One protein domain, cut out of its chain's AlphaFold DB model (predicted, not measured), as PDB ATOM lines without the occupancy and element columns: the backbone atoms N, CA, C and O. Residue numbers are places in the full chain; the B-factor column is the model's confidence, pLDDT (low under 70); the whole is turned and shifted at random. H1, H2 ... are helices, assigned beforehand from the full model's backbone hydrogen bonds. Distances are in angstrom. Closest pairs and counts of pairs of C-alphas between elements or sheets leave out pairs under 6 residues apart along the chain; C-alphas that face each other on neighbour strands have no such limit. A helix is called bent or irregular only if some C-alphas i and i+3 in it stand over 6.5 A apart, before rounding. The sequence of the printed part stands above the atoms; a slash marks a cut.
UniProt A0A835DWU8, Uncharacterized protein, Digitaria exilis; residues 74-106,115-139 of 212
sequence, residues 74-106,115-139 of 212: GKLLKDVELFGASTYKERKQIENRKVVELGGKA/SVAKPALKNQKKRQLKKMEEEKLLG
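Overview. This is residues 74 to 106 and 115 to 139 of the 212 residues of an uncharacterized protein of Digitaria exilis (UniProt A0A835DWU8). One long straight helix, H3, stands free as a separate rod, and across an empty space from it lies a thin, flat piece in which two shorter helices, H1 and H2, are loosely folded back side by side. The piece with H1 and H2 ends in a short tail without a named element, residues 102 to 106, and a cut in the chain separates that tail from H3. The printed part has 58 residues with three named helices, H1, H2 and H3 in that order along the chain, and no named strand; its class is all helix. The whole is only just extended, close to loose, with a radius of gyration of the C-alphas of 15.8 A, and the C-alphas span 36 by 33 by 23 A along their three main axes.

Along the chain. H3, the longest helix, holds residues 115 to 137 and measures 33.9 A from first to last C-alpha, from Ser 115 at (-34.093, -3.295, -32.193) to Leu 137 at (-35.619, -25.271, -57.922). H3 is neither bent nor irregular, but only just: C-alphas 115 and 118 are 6.0 A apart. H2 holds residues 88 to 101 and measures 20.0 A. H1 holds residues 74 to 83 and measures 14.4 A, beginning at C-alpha 74 at (-62.278, -9.690, -62.231).

Arrangement. H3 touches no helix. Residues 115 to 139, of which 115 to 137 belong to H3, stand free. H2 and H3 are apart, and so are H1 and H3. H1 and H2 are close but not clearly touching, with 2 pairs of C-alphas within 8 A; their closest C-alphas, those of Leu 82 and Arg 91, are 6.4 A apart. Their lines stand at a shallow tilt of 30 degrees, and they run opposite ways, with their centres 12.8 A apart. A tight link of 4 residues joins H1 to H2. In H1 and H2 every O i to N i+4 pair is within hydrogen-bond range, and in H3 18 of 19 are.

Size, cuts and confidence. The two C-alphas farthest apart are those of Leu 76 and Ser 115, at 42.4 A. Without the stretch that stands free, the body has 33 residues, spans 25 by 23 by 7 A and has a radius of gyration of 9.9 A. Residues 107 to 114 are not printed, and C-alphas 106 and 115 are 23.5 A apart across the cut. The link from H2 to H3 runs across this cut, with 13 residues between them in the chain. The mean pLDDT of the printed part is 91.3, and no printed residue is under 70.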
ATOM      1  N   GLY A  74     -62.892 -10.550 -63.233       83.00
ATOM      2  CA  GLY A  74     -62.278  -9.690 -62.231       83.00
ATOM      3  C   GLY A  74     -63.008  -9.690 -60.886       83.00
ATOM      4  O   GLY A  74     -62.351  -9.551 -59.852       83.00
ATOM      5  N   LYS A  75     -64.337  -9.842 -60.871       86.50
ATOM      6  CA  LYS A  75     -65.118 -10.043 -59.638       86.50
ATOM      7  C   LYS A  75     -64.883 -11.447 -59.092       86.50
ATOM      8  O   LYS A  75     -64.503 -11.561 -57.933       86.50
ATOM      9  N   LEU A  76     -64.932 -12.470 -59.946       88.19
ATOM     10  CA  LEU A  76     -64.686 -13.857 -59.542       88.19
ATOM     11  C   LEU A  76     -63.309 -14.036 -58.882       88.19
ATOM     12  O   LEU A  76     -63.202 -14.645 -57.823       88.19
ATOM     13  N   LEU A  77     -62.247 -13.449 -59.444       87.69
ATOM     14  CA  LEU A  77     -60.906 -13.490 -58.843       87.69
ATOM     15  C   LEU A  77     -60.850 -12.820 -57.461       87.69
ATOM     16  O   LEU A  77     -60.154 -13.306 -56.569       87.69
ATOM     17  N   LYS A  78     -61.577 -11.711 -57.272       86.50
ATOM     18  CA  LYS A  78     -61.674 -11.025 -55.972       86.50
ATOM     19  C   LYS A  78     -62.479 -11.836 -54.962       86.50
ATOM     20  O   LYS A  78     -62.176 -11.769 -53.771       86.50
ATOM     21  N   ASP A  79     -63.479 -12.572 -55.427       85.06
ATOM     22  CA  ASP A  79     -64.296 -13.441 -54.587       85.06
ATOM     23  C   ASP A  79     -63.508 -14.686 -54.185       85.06
ATOM     24  O   ASP A  79     -63.519 -15.040 -53.014       85.06
ATOM     25  N   VAL A  80     -62.706 -15.271 -55.082       89.50
ATOM     26  CA  VAL A  80     -61.749 -16.341 -54.741       89.50
ATOM     27  C   VAL A  80     -60.739 -15.867 -53.689       89.50
ATOM     28  O   VAL A  80     -60.460 -16.599 -52.739       89.50
ATOM     29  N   GLU A  81     -60.221 -14.636 -53.795       86.12
ATOM     30  CA  GLU A  81     -59.349 -14.062 -52.757       86.12
ATOM     31  C   GLU A  81     -60.081 -13.923 -51.409       86.12
ATOM     32  O   GLU A  81     -59.498 -14.192 -50.359       86.12
ATOM     33  N   LEU A  82     -61.362 -13.541 -51.431       86.00
ATOM     34  CA  LEU A  82     -62.187 -13.413 -50.229       86.00
ATOM     35  C   LEU A  82     -62.555 -14.775 -49.617       86.00
ATOM     36  O   LEU A  82     -62.490 -14.916 -48.398       86.00
ATOM     37  N   PHE A  83     -62.903 -15.772 -50.433       84.88
ATOM     38  CA  PHE A  83     -63.179 -17.143 -49.995       84.88
ATOM     39  C   PHE A  83     -61.930 -17.831 -49.440       84.88
ATOM     40  O   PHE A  83     -62.034 -18.618 -48.502       84.88
ATOM     41  N   GLY A  84     -60.746 -17.485 -49.951       85.38
ATOM     42  CA  GLY A  84     -59.471 -17.932 -49.389       85.38
ATOM     43  C   GLY A  84     -59.210 -17.442 -47.956       85.38
ATOM     44  O   GLY A  84     -58.351 -18.001 -47.277       85.38
ATOM     45  N   ALA A  85     -59.942 -16.429 -47.473       86.06
ATOM     46  CA  ALA A  85     -59.874 -15.953 -46.095       86.06
ATOM     47  C   ALA A  85     -60.892 -16.682 -45.204       86.06
ATOM     48  O   ALA A  85     -62.064 -16.298 -45.094       86.06
ATOM     49  N   SER A  86     -60.424 -17.710 -44.497       85.06
ATOM     50  CA  SER A  86     -61.262 -18.475 -43.572       85.06
ATOM     51  C   SER A  86     -61.654 -17.640 -42.347       85.06
ATOM     52  O   SER A  86     -62.785 -17.739 -41.862       85.06
ATOM     53  N   THR A  87     -60.775 -16.740 -41.889       91.94
ATOM     54  CA  THR A  87     -60.986 -15.973 -40.653       91.94
ATOM     55  C   THR A  87     -61.495 -14.547 -40.887       91.94
ATOM     56  O   THR A  87     -61.146 -13.868 -41.854       91.94
ATOM     57  N   TYR A  88     -62.269 -14.019 -39.928       90.88
ATOM     58  CA  TYR A  88     -62.724 -12.619 -39.945       90.88
ATOM     59  C   TYR A  88     -61.558 -11.612 -40.012       90.88
ATOM     60  O   TYR A  88     -61.642 -10.589 -40.693       90.88
ATOM     61  N   LYS A  89     -60.438 -11.917 -39.341       92.06
ATOM     62  CA  LYS A  89     -59.236 -11.066 -39.341       92.06
ATOM     63  C   LYS A  89     -58.638 -10.932 -40.743       92.06
ATOM     64  O   LYS A  89     -58.219  -9.839 -41.115       92.06
ATOM     65  N   GLU A  90     -58.610 -12.012 -41.515       91.75
ATOM     66  CA  GLU A  90     -58.112 -12.009 -42.895       91.75
ATOM     67  C   GLU A  90     -59.050 -11.240 -43.828       91.75
ATOM     68  O   GLU A  90     -58.579 -10.395 -44.591       91.75
ATOM     69  N   ARG A  91     -60.372 -11.422 -43.694       91.88
ATOM     70  CA  ARG A  91     -61.366 -10.650 -44.467       91.88
ATOM     71  C   ARG A  91     -61.194  -9.147 -44.252       91.88
ATOM     72  O   ARG A  91     -61.109  -8.392 -45.219       91.88
ATOM     73  N   LYS A  92     -60.998  -8.714 -43.001       92.38
ATOM     74  CA  LYS A  92     -60.701  -7.306 -42.687       92.38
ATOM     75  C   LYS A  92     -59.391  -6.804 -43.285       92.38
ATOM     76  O   LYS A  92     -59.308  -5.641 -43.672       92.38
ATOM     77  N   GLN A  93     -58.367  -7.645 -43.402       91.62
ATOM     78  CA  GLN A  93     -57.134  -7.251 -44.087       91.62
ATOM     79  C   GLN A  93     -57.351  -7.053 -45.588       91.62
ATOM     80  O   GLN A  93     -56.817  -6.092 -46.143       91.62
ATOM     81  N   ILE A  94     -58.138  -7.917 -46.231       91.69
ATOM     82  CA  ILE A  94     -58.495  -7.791 -47.651       91.69
ATOM     83  C   ILE A  94     -59.320  -6.519 -47.878       91.69
ATOM     84  O   ILE A  94     -59.008  -5.739 -48.774       91.69
ATOM     85  N   GLU A  95     -60.314  -6.249 -47.031       90.38
ATOM     86  CA  GLU A  95     -61.086  -4.997 -47.071       90.38
ATOM     87  C   GLU A  95     -60.179  -3.768 -46.934       90.38
ATOM     88  O   GLU A  95     -60.251  -2.848 -47.748       90.38
ATOM     89  N   ASN A  96     -59.262  -3.772 -45.965       93.25
ATOM     90  CA  ASN A  96     -58.311  -2.677 -45.780       93.25
ATOM     91  C   ASN A  96     -57.400  -2.486 -47.003       93.25
ATOM     92  O   ASN A  96     -57.102  -1.347 -47.363       93.25
ATOM     93  N   ARG A  97     -56.966  -3.567 -47.666       91.62
ATOM     94  CA  ARG A  97     -56.209  -3.475 -48.927       91.62
ATOM     95  C   ARG A  97     -57.049  -2.835 -50.028       91.62
ATOM     96  O   ARG A  97     -56.569  -1.897 -50.655       91.62
ATOM     97  N   LYS A  98     -58.308  -3.255 -50.191       92.00
ATOM     98  CA  LYS A  98     -59.248  -2.661 -51.158       92.00
ATOM     99  C   LYS A  98     -59.439  -1.162 -50.906       92.00
ATOM    100  O   LYS A  98     -59.383  -0.373 -51.844       92.00
ATOM    101  N   VAL A  99     -59.582  -0.745 -49.646       93.69
ATOM    102  CA  VAL A  99     -59.669   0.682 -49.279       93.69
ATOM    103  C   VAL A  99     -58.416   1.450 -49.715       93.69
ATOM    104  O   VAL A  99     -58.531   2.555 -50.243       93.69
ATOM    105  N   VAL A 100     -57.224   0.872 -49.544       94.94
ATOM    106  CA  VAL A 100     -55.958   1.488 -49.980       94.94
ATOM    107  C   VAL A 100     -55.847   1.549 -51.505       94.94
ATOM    108  O   VAL A 100     -55.443   2.579 -52.043       94.94
ATOM    109  N   GLU A 101     -56.244   0.494 -52.218       91.06
ATOM    110  CA  GLU A 101     -56.259   0.453 -53.689       91.06
ATOM    111  C   GLU A 101     -57.207   1.492 -54.299       91.06
ATOM    112  O   GLU A 101     -56.903   2.068 -55.344       91.06
ATOM    113  N   LEU A 102     -58.318   1.790 -53.618       94.44
ATOM    114  CA  LEU A 102     -59.257   2.855 -53.988       94.44
ATOM    115  C   LEU A 102     -58.738   4.275 -53.678       94.44
ATOM    116  O   LEU A 102     -59.438   5.251 -53.943       94.44
ATOM    117  N   GLY A 103     -57.521   4.409 -53.141       94.19
ATOM    118  CA  GLY A 103     -56.889   5.693 -52.821       94.19
ATOM    119  C   GLY A 103     -56.957   6.084 -51.343       94.19
ATOM    120  O   GLY A 103     -56.576   7.200 -50.981       94.19
ATOM    121  N   GLY A 104     -57.419   5.187 -50.472       94.50
ATOM    122  CA  GLY A 104     -57.339   5.359 -49.026       94.50
ATOM    123  C   GLY A 104     -55.893   5.335 -48.512       94.50
ATOM    124  O   GLY A 104     -54.980   4.790 -49.132       94.50
ATOM    125  N   LYS A 105     -55.666   5.919 -47.331       93.19
ATOM    126  CA  LYS A 105     -54.357   5.851 -46.660       93.19
ATOM    127  C   LYS A 105     -54.112   4.439 -46.120       93.19
ATOM    128  O   LYS A 105     -55.027   3.798 -45.611       93.19
ATOM    129  N   ALA A 106     -52.864   3.979 -46.177       92.38
ATOM    130  CA  ALA A 106     -52.477   2.689 -45.610       92.38
ATOM    131  C   ALA A 106     -52.696   2.643 -44.091       92.38
ATOM    132  O   ALA A 106     -52.386   3.602 -43.378       92.38
ATOM    133  N   SER A 115     -34.722  -2.034 -32.593       96.94
ATOM    134  CA  SER A 115     -34.093  -3.295 -32.193       96.94
ATOM    135  C   SER A 115     -34.949  -4.512 -32.543       96.94
ATOM    136  O   SER A 115     -34.395  -5.535 -32.919       96.94
ATOM    137  N   VAL A 116     -36.281  -4.397 -32.506       96.06
ATOM    138  CA  VAL A 116     -37.219  -5.486 -32.838       96.06
ATOM    139  C   VAL A 116     -37.638  -5.428 -34.309       96.06
ATOM    140  O   VAL A 116     -37.688  -6.450 -34.997       96.06
ATOM    141  N   ALA A 117     -37.897  -4.228 -34.835       94.19
ATOM    142  CA  ALA A 117     -38.369  -4.056 -36.207       94.19
ATOM    143  C   ALA A 117     -37.318  -4.463 -37.256       94.19
ATOM    144  O   ALA A 117     -37.652  -5.114 -38.252       94.19
ATOM    145  N   LYS A 118     -36.042  -4.102 -37.052       96.12
ATOM    146  CA  LYS A 118     -34.976  -4.374 -38.030       96.12
ATOM    147  C   LYS A 118     -34.715  -5.881 -38.207       96.12
ATOM    148  O   LYS A 118     -34.706  -6.321 -39.362       96.12
ATOM    149  N   PRO A 119     -34.529  -6.692 -37.145       97.75
ATOM    150  CA  PRO A 119     -34.343  -8.136 -37.294       97.75
ATOM    151  C   PRO A 119     -35.562  -8.831 -37.899       97.75
ATOM    152  O   PRO A 119     -35.395  -9.667 -38.786       97.75
ATOM    153  N   ALA A 120     -36.779  -8.444 -37.503       96.06
ATOM    154  CA  ALA A 120     -38.007  -9.017 -38.056       96.06
ATOM    155  C   ALA A 120     -38.096  -8.824 -39.580       96.06
ATOM    156  O   ALA A 120     -38.327  -9.785 -40.317       96.06
ATOM    157  N   LEU A 121     -37.822  -7.609 -40.070       94.00
ATOM    158  CA  LEU A 121     -37.796  -7.314 -41.507       94.00
ATOM    159  C   LEU A 121     -36.681  -8.071 -42.240       94.00
ATOM    160  O   LEU A 121     -36.907  -8.581 -43.339       94.00
ATOM    161  N   LYS A 122     -35.483  -8.170 -41.648       96.94
ATOM    162  CA  LYS A 122     -34.372  -8.945 -42.227       96.94
ATOM    163  C   LYS A 122     -34.745 -10.422 -42.361       96.94
ATOM    164  O   LYS A 122     -34.541 -11.004 -43.424       96.94
ATOM    165  N   ASN A 123     -35.335 -11.012 -41.325       96.75
ATOM    166  CA  ASN A 123     -35.733 -12.417 -41.327       96.75
ATOM    167  C   ASN A 123     -36.883 -12.685 -42.303       96.75
ATOM    168  O   ASN A 123     -36.846 -13.685 -43.015       96.75
ATOM    169  N   GLN A 124     -37.855 -11.774 -42.410       94.88
ATOM    170  CA  GLN A 124     -38.924 -11.873 -43.407       94.88
ATOM    171  C   GLN A 124     -38.363 -11.882 -44.834       94.88
ATOM    172  O   GLN A 124     -38.722 -12.755 -45.620       94.88
ATOM    173  N   LYS A 125     -37.439 -10.965 -45.151       95.00
ATOM    174  CA  LYS A 125     -36.778 -10.923 -46.466       95.00
ATOM    175  C   LYS A 125     -35.981 -12.195 -46.743       95.00
ATOM    176  O   LYS A 125     -36.106 -12.757 -47.822       95.00
ATOM    177  N   LYS A 126     -35.213 -12.687 -45.765       96.00
ATOM    178  CA  LYS A 126     -34.470 -13.952 -45.898       96.00
ATOM    179  C   LYS A 126     -35.399 -15.135 -46.185       96.00
ATOM    180  O   LYS A 126     -35.105 -15.919 -47.074       96.00
ATOM    181  N   ARG A 127     -36.531 -15.245 -45.477       95.50
ATOM    182  CA  ARG A 127     -37.536 -16.299 -45.721       95.50
ATOM    183  C   ARG A 127     -38.149 -16.195 -47.116       95.50
ATOM    184  O   ARG A 127     -38.338 -17.214 -47.761       95.50
ATOM    185  N   GLN A 128     -38.437 -14.980 -47.582       90.81
ATOM    186  CA  GLN A 128     -38.951 -14.760 -48.935       90.81
ATOM    187  C   GLN A 128     -37.933 -15.167 -50.001       90.81
ATOM    188  O   GLN A 128     -38.311 -15.841 -50.948       90.81
ATOM    189  N   LEU A 129     -36.656 -14.809 -49.834       91.19
ATOM    190  CA  LEU A 129     -35.596 -15.203 -50.767       91.19
ATOM    191  C   LEU A 129     -35.414 -16.723 -50.811       91.19
ATOM    192  O   LEU A 129     -35.477 -17.285 -51.896       91.19
ATOM    193  N   LYS A 130     -35.316 -17.386 -49.651       94.25
ATOM    194  CA  LYS A 130     -35.238 -18.855 -49.580       94.25
ATOM    195  C   LYS A 130     -36.431 -19.527 -50.257       94.25
ATOM    196  O   LYS A 130     -36.249 -20.404 -51.087       94.25
ATOM    197  N   LYS A 131     -37.648 -19.047 -49.984       91.50
ATOM    198  CA  LYS A 131     -38.861 -19.562 -50.629       91.50
ATOM    199  C   LYS A 131     -38.830 -19.377 -52.150       91.50
ATOM    200  O   LYS A 131     -39.255 -20.265 -52.874       91.50
ATOM    201  N   MET A 132     -38.333 -18.240 -52.640       87.88
ATOM    202  CA  MET A 132     -38.190 -17.991 -54.079       87.88
ATOM    203  C   MET A 132     -37.119 -18.883 -54.723       87.88
ATOM    204  O   MET A 132     -37.282 -19.290 -55.870       87.88
ATOM    205  N   GLU A 133     -36.026 -19.173 -54.012       89.44
ATOM    206  CA  GLU A 133     -34.986 -20.111 -54.453       89.44
ATOM    207  C   GLU A 133     -35.531 -21.541 -54.528       89.44
ATOM    208  O   GLU A 133     -35.378 -22.193 -55.558       89.44
ATOM    209  N   GLU A 134     -36.236 -21.993 -53.489       90.94
ATOM    210  CA  GLU A 134     -36.919 -23.290 -53.452       90.94
ATOM    211  C   GLU A 134     -37.955 -23.403 -54.580       90.94
ATOM    212  O   GLU A 134     -37.886 -24.329 -55.379       90.94
ATOM    213  N   GLU A 135     -38.865 -22.433 -54.732       88.50
ATOM    214  CA  GLU A 135     -39.860 -22.426 -55.818       88.50
ATOM    215  C   GLU A 135     -39.194 -22.470 -57.206       88.50
ATOM    216  O   GLU A 135     -39.691 -23.152 -58.102       88.50
ATOM    217  N   LYS A 136     -38.042 -21.804 -57.381       87.69
ATOM    218  CA  LYS A 136     -37.262 -21.859 -58.624       87.69
ATOM    219  C   LYS A 136     -36.663 -23.246 -58.866       87.69
ATOM    220  O   LYS A 136     -36.678 -23.698 -60.008       87.69
ATOM    221  N   LEU A 137     -36.146 -23.905 -57.828       91.12
ATOM    222  CA  LEU A 137     -35.619 -25.271 -57.922       91.12
ATOM    223  C   LEU A 137     -36.728 -26.290 -58.212       91.12
ATOM    224  O   LEU A 137     -36.533 -27.174 -59.038       91.12
ATOM    225  N   LEU A 138     -37.905 -26.129 -57.598       92.19
ATOM    226  CA  LEU A 138     -39.089 -26.957 -57.852       92.19
ATOM    227  C   LEU A 138     -39.813 -26.617 -59.175       92.19
ATOM    228  O   LEU A 138     -40.825 -27.236 -59.492       92.19
ATOM    229  N   GLY A 139     -39.336 -25.632 -59.945       86.50
ATOM    230  CA  GLY A 139     -39.938 -25.241 -61.225       86.50
ATOM    231  C   GLY A 139     -41.301 -24.540 -61.113       86.50
ATOM    232  O   GLY A 139     -42.009 -24.405 -62.112       86.50
TER     233      GLY A 139